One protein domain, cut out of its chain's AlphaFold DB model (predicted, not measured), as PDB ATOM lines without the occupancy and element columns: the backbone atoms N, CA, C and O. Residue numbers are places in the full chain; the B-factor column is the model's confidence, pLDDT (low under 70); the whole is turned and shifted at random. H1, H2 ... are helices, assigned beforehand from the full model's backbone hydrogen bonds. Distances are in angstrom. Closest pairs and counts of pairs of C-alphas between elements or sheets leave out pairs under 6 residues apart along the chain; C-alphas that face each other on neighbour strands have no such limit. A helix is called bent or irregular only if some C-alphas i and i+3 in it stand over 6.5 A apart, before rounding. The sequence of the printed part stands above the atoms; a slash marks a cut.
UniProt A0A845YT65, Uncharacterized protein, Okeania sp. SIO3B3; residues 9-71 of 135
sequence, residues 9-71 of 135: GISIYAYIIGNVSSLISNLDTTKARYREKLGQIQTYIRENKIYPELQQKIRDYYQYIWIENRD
ATOM      1  N   GLY A   9      56.273 -18.506 -50.133       94.88
ATOM      2  CA  GLY A   9      55.151 -19.436 -50.258       94.88
ATOM      3  C   GLY A   9      54.264 -19.465 -49.010       94.88
ATOM      4  O   GLY A   9      53.042 -19.370 -49.126       94.88
ATOM      5  N   ILE A  10      54.866 -19.524 -47.818       96.62
ATOM      6  CA  ILE A  10      54.139 -19.505 -46.538       96.62
ATOM      7  C   ILE A  10      53.398 -18.176 -46.351       96.62
ATOM      8  O   ILE A  10      52.232 -18.183 -45.962       96.62
ATOM      9  N   SER A  11      54.032 -17.041 -46.658       96.19
ATOM     10  CA  SER A  11      53.402 -15.721 -46.543       96.19
ATOM     11  C   SER A  11      52.200 -15.569 -47.475       96.19
ATOM     12  O   SER A  11      51.153 -15.090 -47.041       96.19
ATOM     13  N   ILE A  12      52.312 -16.017 -48.730       96.38
ATOM     14  CA  ILE A  12      51.199 -15.989 -49.693       96.38
ATOM     15  C   ILE A  12      50.060 -16.898 -49.217       96.38
ATOM     16  O   ILE A  12      48.900 -16.492 -49.235       96.38
ATOM     17  N   TYR A  13      50.379 -18.101 -48.735       96.62
ATOM     18  CA  TYR A  13      49.380 -19.039 -48.225       96.62
ATOM     19  C   TYR A  13      48.643 -18.492 -46.992       96.62
ATOM     20  O   TYR A  13      47.412 -18.503 -46.947       96.62
ATOM     21  N   ALA A  14      49.382 -17.937 -46.028       96.75
ATOM     22  CA  ALA A  14      48.812 -17.301 -44.843       96.75
ATOM     23  C   ALA A  14      47.915 -16.106 -45.210       96.75
ATOM     24  O   ALA A  14      46.825 -15.965 -44.657       96.75
ATOM     25  N   TYR A  15      48.332 -15.281 -46.178       96.94
ATOM     26  CA  TYR A  15      47.531 -14.162 -46.674       96.94
ATOM     27  C   TYR A  15      46.217 -14.629 -47.313       96.94
ATOM     28  O   TYR A  15      45.157 -14.067 -47.029       96.94
ATOM     29  N   ILE A  16      46.256 -15.676 -48.142       96.56
ATOM     30  CA  ILE A  16      45.053 -16.236 -48.772       96.56
ATOM     31  C   ILE A  16      44.089 -16.761 -47.704       96.56
ATOM     32  O   ILE A  16      42.911 -16.407 -47.726       96.56
ATOM     33  N   ILE A  17      44.581 -17.542 -46.735       96.69
ATOM     34  CA  ILE A  17      43.751 -18.053 -45.633       96.69
ATOM     35  C   ILE A  17      43.143 -16.907 -44.827       96.69
ATOM     36  O   ILE A  17      41.949 -16.945 -44.533       96.69
ATOM     37  N   GLY A  18      43.933 -15.884 -44.490       94.56
ATOM     38  CA  GLY A  18      43.449 -14.724 -43.742       94.56
ATOM     39  C   GLY A  18      42.293 -14.022 -44.453       94.56
ATOM     40  O   GLY A  18      41.262 -13.746 -43.840       94.56
ATOM     41  N   ASN A  19      42.415 -13.815 -45.767       94.88
ATOM     42  CA  ASN A  19      41.350 -13.209 -46.563       94.88
ATOM     43  C   ASN A  19      40.107 -14.098 -46.663       94.88
ATOM     44  O   ASN A  19      38.997 -13.605 -46.483       94.88
ATOM     45  N   VAL A  20      40.262 -15.406 -46.894       93.81
ATOM     46  CA  VAL A  20      39.125 -16.343 -46.945       93.81
ATOM     47  C   VAL A  20      38.402 -16.401 -45.597       93.81
ATOM     48  O   VAL A  20      37.177 -16.329 -45.554       93.81
ATOM     49  N   SER A  21      39.144 -16.463 -44.489       90.88
ATOM     50  CA  SER A  21      38.579 -16.441 -43.137       90.88
ATOM     51  C   SER A  21      37.819 -15.140 -42.859       90.88
ATOM     52  O   SER A  21      36.698 -15.182 -42.348       90.88
ATOM     53  N   SER A  22      38.375 -13.994 -43.264       88.19
ATOM     54  CA  SER A  22      37.707 -12.694 -43.147       88.19
ATOM     55  C   SER A  22      36.428 -12.623 -43.986       88.19
ATOM     56  O   SER A  22      35.397 -12.171 -43.493       88.19
ATOM     57  N   LEU A  23      36.450 -13.124 -45.225       85.31
ATOM     58  CA  LEU A  23      35.267 -13.184 -46.088       85.31
ATOM     59  C   LEU A  23      34.158 -14.047 -45.478       85.31
ATOM     60  O   LEU A  23      33.009 -13.611 -45.437       85.31
ATOM     61  N   ILE A  24      34.494 -15.229 -44.957       82.75
ATOM     62  CA  ILE A  24      33.527 -16.111 -44.285       82.75
ATOM     63  C   ILE A  24      32.939 -15.416 -43.055       82.75
ATOM     64  O   ILE A  24      31.721 -15.378 -42.896       82.75
ATOM     65  N   SER A  25      33.784 -14.805 -42.222       80.88
ATOM     66  CA  SER A  25      33.330 -14.072 -41.039       80.88
ATOM     67  C   SER A  25      32.389 -12.921 -41.405       80.88
ATOM     68  O   SER A  25      31.342 -12.783 -40.778       80.88
ATOM     69  N   ASN A  26      32.707 -12.161 -42.461       75.12
ATOM     70  CA  ASN A  26      31.885 -11.061 -42.969       75.12
ATOM     71  C   ASN A  26      30.522 -11.538 -43.494       75.12
ATOM     72  O   ASN A  26      29.492 -10.944 -43.158       75.12
ATOM     73  N   LEU A  27      30.499 -12.628 -44.266       72.25
ATOM     74  CA  LEU A  27      29.267 -13.237 -44.781       72.25
ATOM     75  C   LEU A  27      28.376 -13.777 -43.655       72.25
ATOM     76  O   LEU A  27      27.152 -13.670 -43.728       72.25
ATOM     77  N   ASP A  28      28.973 -14.299 -42.584       76.94
ATOM     78  CA  ASP A  28      28.230 -14.801 -41.429       76.94
ATOM     79  C   ASP A  28      27.819 -13.709 -40.427       76.94
ATOM     80  O   ASP A  28      27.057 -14.003 -39.504       76.94
ATOM     81  N   THR A  29      28.214 -12.440 -40.604       75.44
ATOM     82  CA  THR A  29      27.892 -11.366 -39.637       75.44
ATOM     83  C   THR A  29      26.396 -11.197 -39.374       75.44
ATOM     84  O   THR A  29      25.999 -10.902 -38.245       75.44
ATOM     85  N   THR A  30      25.532 -11.370 -40.376       74.81
ATOM     86  CA  THR A  30      24.073 -11.255 -40.194       74.81
ATOM     87  C   THR A  30      23.523 -12.412 -39.361       74.81
ATOM     88  O   THR A  30      22.735 -12.188 -38.440       74.81
ATOM     89  N   LYS A  31      23.997 -13.638 -39.610       77.56
ATOM     90  CA  LYS A  31      23.641 -14.823 -38.815       77.56
ATOM     91  C   LYS A  31      24.192 -14.736 -37.396       77.56
ATOM     92  O   LYS A  31      23.493 -15.102 -36.456       77.56
ATOM     93  N   ALA A  32      25.421 -14.250 -37.240       82.06
ATOM     94  CA  ALA A  32      26.059 -14.052 -35.945       82.06
ATOM     95  C   ALA A  32      25.269 -13.052 -35.091       82.06
ATOM     96  O   ALA A  32      24.888 -13.387 -33.973       82.06
ATOM     97  N   ARG A  33      24.907 -11.892 -35.658       80.88
ATOM     98  CA  ARG A  33      24.069 -10.881 -34.989       80.88
ATOM     99  C   ARG A  33      22.703 -11.421 -34.576       80.88
ATOM    100  O   ARG A  33      22.243 -11.157 -33.469       80.88
ATOM    101  N   TYR A  34      22.056 -12.204 -35.438       82.44
ATOM    102  CA  TYR A  34      20.786 -12.840 -35.090       82.44
ATOM    103  C   TYR A  34      20.929 -13.835 -33.930       82.44
ATOM    104  O   TYR A  34      20.150 -13.789 -32.979       82.44
ATOM    105  N   ARG A  35      21.950 -14.703 -33.973       84.75
ATOM    106  CA  ARG A  35      22.237 -15.661 -32.891       84.75
ATOM    107  C   ARG A  35      22.538 -14.958 -31.573       84.75
ATOM    108  O   ARG A  35      22.051 -15.396 -30.537       84.75
ATOM    109  N   GLU A  36      23.303 -13.873 -31.620       87.88
ATOM    110  CA  GLU A  36      23.608 -13.051 -30.453       87.88
ATOM    111  C   GLU A  36      22.330 -12.459 -29.847       87.88
ATOM    112  O   GLU A  36      22.058 -12.669 -28.663       87.88
ATOM    113  N   LYS A  37      21.490 -11.811 -30.667       85.88
ATOM    114  CA  LYS A  37      20.217 -11.234 -30.215       85.88
ATOM    115  C   LYS A  37      19.284 -12.293 -29.621       85.88
ATOM    116  O   LYS A  37      18.743 -12.094 -28.535       85.88
ATOM    117  N   LEU A  38      19.137 -13.444 -30.281       88.44
ATOM    118  CA  LEU A  38      18.384 -14.578 -29.735       88.44
ATOM    119  C   LEU A  38      18.949 -15.068 -28.397       88.44
ATOM    120  O   LEU A  38      18.180 -15.381 -27.491       88.44
ATOM    121  N   GLY A  39      20.275 -15.145 -28.263       90.88
ATOM    122  CA  GLY A  39      20.937 -15.553 -27.025       90.88
ATOM    123  C   GLY A  39      20.635 -14.606 -25.862       90.88
ATOM    124  O   GLY A  39      20.337 -15.064 -24.754       90.88
ATOM    125  N   GLN A  40      20.631 -13.295 -26.123       91.56
ATOM    126  CA  GLN A  40      20.248 -12.275 -25.143       91.56
ATOM    127  C   GLN A  40      18.788 -12.452 -24.699       91.56
ATOM    128  O   GLN A  40      18.508 -12.524 -23.502       91.56
ATOM    129  N   ILE A  41      17.865 -12.624 -25.651       91.19
ATOM    130  CA  ILE A  41      16.437 -12.841 -25.368       91.19
ATOM    131  C   ILE A  41      16.223 -14.112 -24.538       91.19
ATOM    132  O   ILE A  41      15.513 -14.089 -23.536       91.19
ATOM    133  N   GLN A  42      16.856 -15.225 -24.914       89.62
ATOM    134  CA  GLN A  42      16.728 -16.484 -24.175       89.62
ATOM    135  C   GLN A  42      17.253 -16.373 -22.743       89.62
ATOM    136  O   GLN A  42      16.677 -16.958 -21.825       89.62
ATOM    137  N   THR A  43      18.334 -15.619 -22.548       93.00
ATOM    138  CA  THR A  43      18.889 -15.360 -21.217       93.00
ATOM    139  C   THR A  43      17.905 -14.563 -20.372       93.00
ATOM    140  O   THR A  43      17.537 -15.024 -19.294       93.00
ATOM    141  N   TYR A  44      17.363 -13.474 -20.919       93.31
ATOM    142  CA  TYR A  44      16.359 -12.650 -20.250       93.31
ATOM    143  C   TYR A  44      15.103 -13.444 -19.848       93.31
ATOM    144  O   TYR A  44      14.623 -13.350 -18.718       93.31
ATOM    145  N   ILE A  45      14.581 -14.278 -20.753       92.81
ATOM    146  CA  ILE A  45      13.405 -15.131 -20.507       92.81
ATOM    147  C   ILE A  45      13.667 -16.125 -19.366       92.81
ATOM    148  O   ILE A  45      12.799 -16.351 -18.519       92.81
ATOM    149  N   ARG A  46      14.859 -16.730 -19.343       89.50
ATOM    150  CA  ARG A  46      15.262 -17.701 -18.319       89.50
ATOM    151  C   ARG A  46      15.420 -17.044 -16.949       89.50
ATOM    152  O   ARG A  46      14.934 -17.595 -15.964       89.50
ATOM    153  N   GLU A  47      16.055 -15.877 -16.889       93.75
ATOM    154  CA  GLU A  47      16.249 -15.113 -15.649       93.75
ATOM    155  C   GLU A  47      14.917 -14.685 -15.025       93.75
ATOM    156  O   GLU A  47      14.732 -14.796 -13.813       93.75
ATOM    157  N   ASN A  48      13.950 -14.299 -15.859       95.12
ATOM    158  CA  ASN A  48      12.611 -13.903 -15.424       95.12
ATOM    159  C   ASN A  48      11.651 -15.084 -15.186       95.12
ATOM    160  O   ASN A  48      10.479 -14.865 -14.891       95.12
ATOM    161  N   LYS A  49      12.119 -16.337 -15.305       93.56
ATOM    162  CA  LYS A  49      11.323 -17.559 -15.071       93.56
ATOM    163  C   LYS A  49       9.996 -17.583 -15.844       93.56
ATOM    164  O   LYS A  49       8.972 -18.034 -15.332       93.56
ATOM    165  N   ILE A  50      10.014 -17.102 -17.085       93.50
ATOM    166  CA  ILE A  50       8.832 -17.096 -17.953       93.50
ATOM    167  C   ILE A  50       8.342 -18.533 -18.176       93.50
ATOM    168  O   ILE A  50       9.146 -19.450 -18.342       93.50
ATOM    169  N   TYR A  51       7.029 -18.748 -18.208       91.94
ATOM    170  CA  TYR A  51       6.444 -20.081 -18.375       91.94
ATOM    171  C   TYR A  51       6.674 -20.649 -19.794       91.94
ATOM    172  O   TYR A  51       6.686 -19.879 -20.760       91.94
ATOM    173  N   PRO A  52       6.830 -21.983 -19.956       89.56
ATOM    174  CA  PRO A  52       7.319 -22.605 -21.194       89.56
ATOM    175  C   PRO A  52       6.553 -22.235 -22.469       89.56
ATOM    176  O   PRO A  52       7.169 -22.041 -23.516       89.56
ATOM    177  N   GLU A  53       5.229 -22.102 -22.380       90.69
ATOM    178  CA  GLU A  53       4.378 -21.764 -23.523       90.69
ATOM    179  C   GLU A  53       4.703 -20.372 -24.090       90.69
ATOM    180  O   GLU A  53       4.863 -20.219 -25.300       90.69
ATOM    181  N   LEU A  54       4.880 -19.359 -23.233       89.31
ATOM    182  CA  LEU A  54       5.261 -18.018 -23.685       89.31
ATOM    183  C   LEU A  54       6.696 -17.983 -24.207       89.31
ATOM    184  O   LEU A  54       6.973 -17.283 -25.177       89.31
ATOM    185  N   GLN A  55       7.603 -18.783 -23.639       90.31
ATOM    186  CA  GLN A  55       8.948 -18.900 -24.205       90.31
ATOM    187  C   GLN A  55       8.916 -19.448 -25.636       90.31
ATOM    188  O   GLN A  55       9.680 -18.985 -26.481       90.31
ATOM    189  N   GLN A  56       8.054 -20.436 -25.901       89.44
ATOM    190  CA  GLN A  56       7.892 -21.008 -27.234       89.44
ATOM    191  C   GLN A  56       7.348 -19.964 -28.209       89.44
ATOM    192  O   GLN A  56       7.975 -19.742 -29.238       89.44
ATOM    193  N   LYS A  57       6.291 -19.231 -27.830       88.44
ATOM    194  CA  LYS A  57       5.737 -18.141 -28.655       88.44
ATOM    195  C   LYS A  57       6.779 -17.077 -29.002       88.44
ATOM    196  O   LYS A  57       6.878 -16.669 -30.154       88.44
ATOM    197  N   ILE A  58       7.605 -16.668 -28.034       89.44
ATOM    198  CA  ILE A  58       8.673 -15.690 -28.284       89.44
ATOM    199  C   ILE A  58       9.723 -16.258 -29.254       89.44
ATOM    200  O   ILE A  58      10.166 -15.551 -30.155       89.44
ATOM    201  N   ARG A  59      10.120 -17.530 -29.112       87.75
ATOM    202  CA  ARG A  59      11.057 -18.169 -30.055       87.75
ATOM    203  C   ARG A  59      10.486 -18.235 -31.468       87.75
ATOM    204  O   ARG A  59      11.191 -17.868 -32.405       87.75
ATOM    205  N   ASP A  60       9.230 -18.649 -31.600       87.81
ATOM    206  CA  ASP A  60       8.545 -18.768 -32.889       87.81
ATOM    207  C   ASP A  60       8.436 -17.403 -33.581       87.81
ATOM    208  O   ASP A  60       8.712 -17.295 -34.773       87.81
ATOM    209  N   TYR A  61       8.141 -16.342 -32.824       85.88
ATOM    210  CA  TYR A  61       8.123 -14.964 -33.319       85.88
ATOM    211  C   TYR A  61       9.469 -14.527 -33.917       85.88
ATOM    212  O   TYR A  61       9.532 -14.070 -35.060       85.88
ATOM    213  N   TYR A  62      10.569 -14.698 -33.179       84.69
ATOM    214  CA  TYR A  62      11.889 -14.301 -33.680       84.69
ATOM    215  C   TYR A  62      12.367 -15.186 -34.838       84.69
ATOM    216  O   TYR A  62      13.005 -14.682 -35.763       84.69
ATOM    217  N   GLN A  63      12.018 -16.477 -34.827       84.69
ATOM    218  CA  GLN A  63      12.278 -17.383 -35.944       84.69
ATOM    219  C   GLN A  63      11.501 -16.976 -37.200       84.69
ATOM    220  O   GLN A  63      12.067 -17.009 -38.293       84.69
ATOM    221  N   TYR A  64      10.245 -16.555 -37.051       84.25
ATOM    222  CA  TYR A  64       9.424 -16.054 -38.148       84.25
ATOM    223  C   TYR A  64      10.043 -14.807 -38.792       84.25
ATOM    224  O   TYR A  64      10.243 -14.781 -40.006       84.25
ATOM    225  N   ILE A  65      10.450 -13.822 -37.984       80.56
ATOM    226  CA  ILE A  65      11.122 -12.603 -38.473       80.56
ATOM    227  C   ILE A  65      12.407 -12.936 -39.240       80.56
ATOM    228  O   ILE A  65      12.684 -12.339 -40.280       80.56
ATOM    229  N   TRP A  66      13.190 -13.897 -38.741       79.38
ATOM    230  CA  TRP A  66      14.439 -14.311 -39.371       79.38
ATOM    231  C   TRP A  66      14.243 -14.988 -40.729       79.38
ATOM    232  O   TRP A  66      14.938 -14.644 -41.682       79.38
ATOM    233  N   ILE A  67      13.315 -15.946 -40.824       77.88
ATOM    234  CA  ILE A  67      13.058 -16.692 -42.068       77.88
ATOM    235  C   ILE A  67      12.537 -15.759 -43.163       77.88
ATOM    236  O   ILE A  67      12.936 -15.880 -44.318       77.88
ATOM    237  N   GLU A  68      11.683 -14.811 -42.791       70.25
ATOM    238  CA  GLU A  68      11.055 -13.874 -43.718       70.25
ATOM    239  C   GLU A  68      12.018 -12.750 -44.171       70.25
ATOM    240  O   GLU A  68      11.635 -11.902 -44.972       70.25
ATOM    241  N   ASN A  69      13.274 -12.722 -43.685       65.44
ATOM    242  CA  ASN A  69      14.275 -11.674 -43.961       65.44
ATOM    243  C   ASN A  69      13.755 -10.240 -43.736       65.44
ATOM    244  O   ASN A  69      14.299  -9.279 -44.281       65.44
ATOM    245  N   ARG A  70      12.709 -10.073 -42.919       62.28
ATOM    246  CA  ARG A  70      12.171  -8.758 -42.575       62.28
ATOM    247  C   ARG A  70      13.027  -8.177 -41.476       62.28
ATOM    248  O   ARG A  70      12.744  -8.327 -40.288       62.28
ATOM    249  N   ASP A  71      14.124  -7.558 -41.879       56.91
ATOM    250  CA  ASP A  71      14.950  -6.840 -40.937       56.91
ATOM    251  C   ASP A  71      14.171  -5.614 -40.453       56.91
ATOM    252  O   ASP A  71      13.885  -4.686 -41.204       56.91
TER     253      ASP A  71
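This is residues 9 to 71 of the 135 residues of an uncharacterized protein of Okeania sp. SIO3B3 (UniProt A0A845YT65). One long helix, H1, bends sharply partway along; H2 folds back beside its second arm, while residues 9 to 30 stick out as a long free arm. The printed part has 63 residues, with two named helices, H1 then H2, and no named strand: all helix. It is extended, with a radius of gyration of the C-alphas of 18.0 A and spans of 58 by 26 by 13 A.

H1, residues 9 to 47, was assigned as one helix by its hydrogen bonds, but is bent: C-alphas 27 and 30 are 7.2 A apart. Its arms, H1a, residues 9 to 27, and H1b, residues 30 to 47, stand at a steep tilt of 56 degrees. H1b and H2, residues 52 to 67, form a helical hairpin, running opposite ways at a shallow tilt of 12 degrees. They only just touch, with 3 pairs of C-alphas within 8 A; the closest, of Ile 45 and Gln 55, are 6.9 A apart. H1a and H2 are apart. In H1a, H1b and H2 every O i to N i+4 pair is within hydrogen-bond range.

H1a runs 27.2 A from C-alpha 9 at (55.151, -19.436, -50.258), H1b 26.0 A, and H2 22.4 A to C-alpha 67 at (13.058, -16.692, -42.068).

The C-alphas farthest apart, of Gly 9 and Tyr 51, are 58.2 A apart. The printed part has no cut, and the link from H1 to H2 is tight. Residues 69 to 71 have pLDDT under 70.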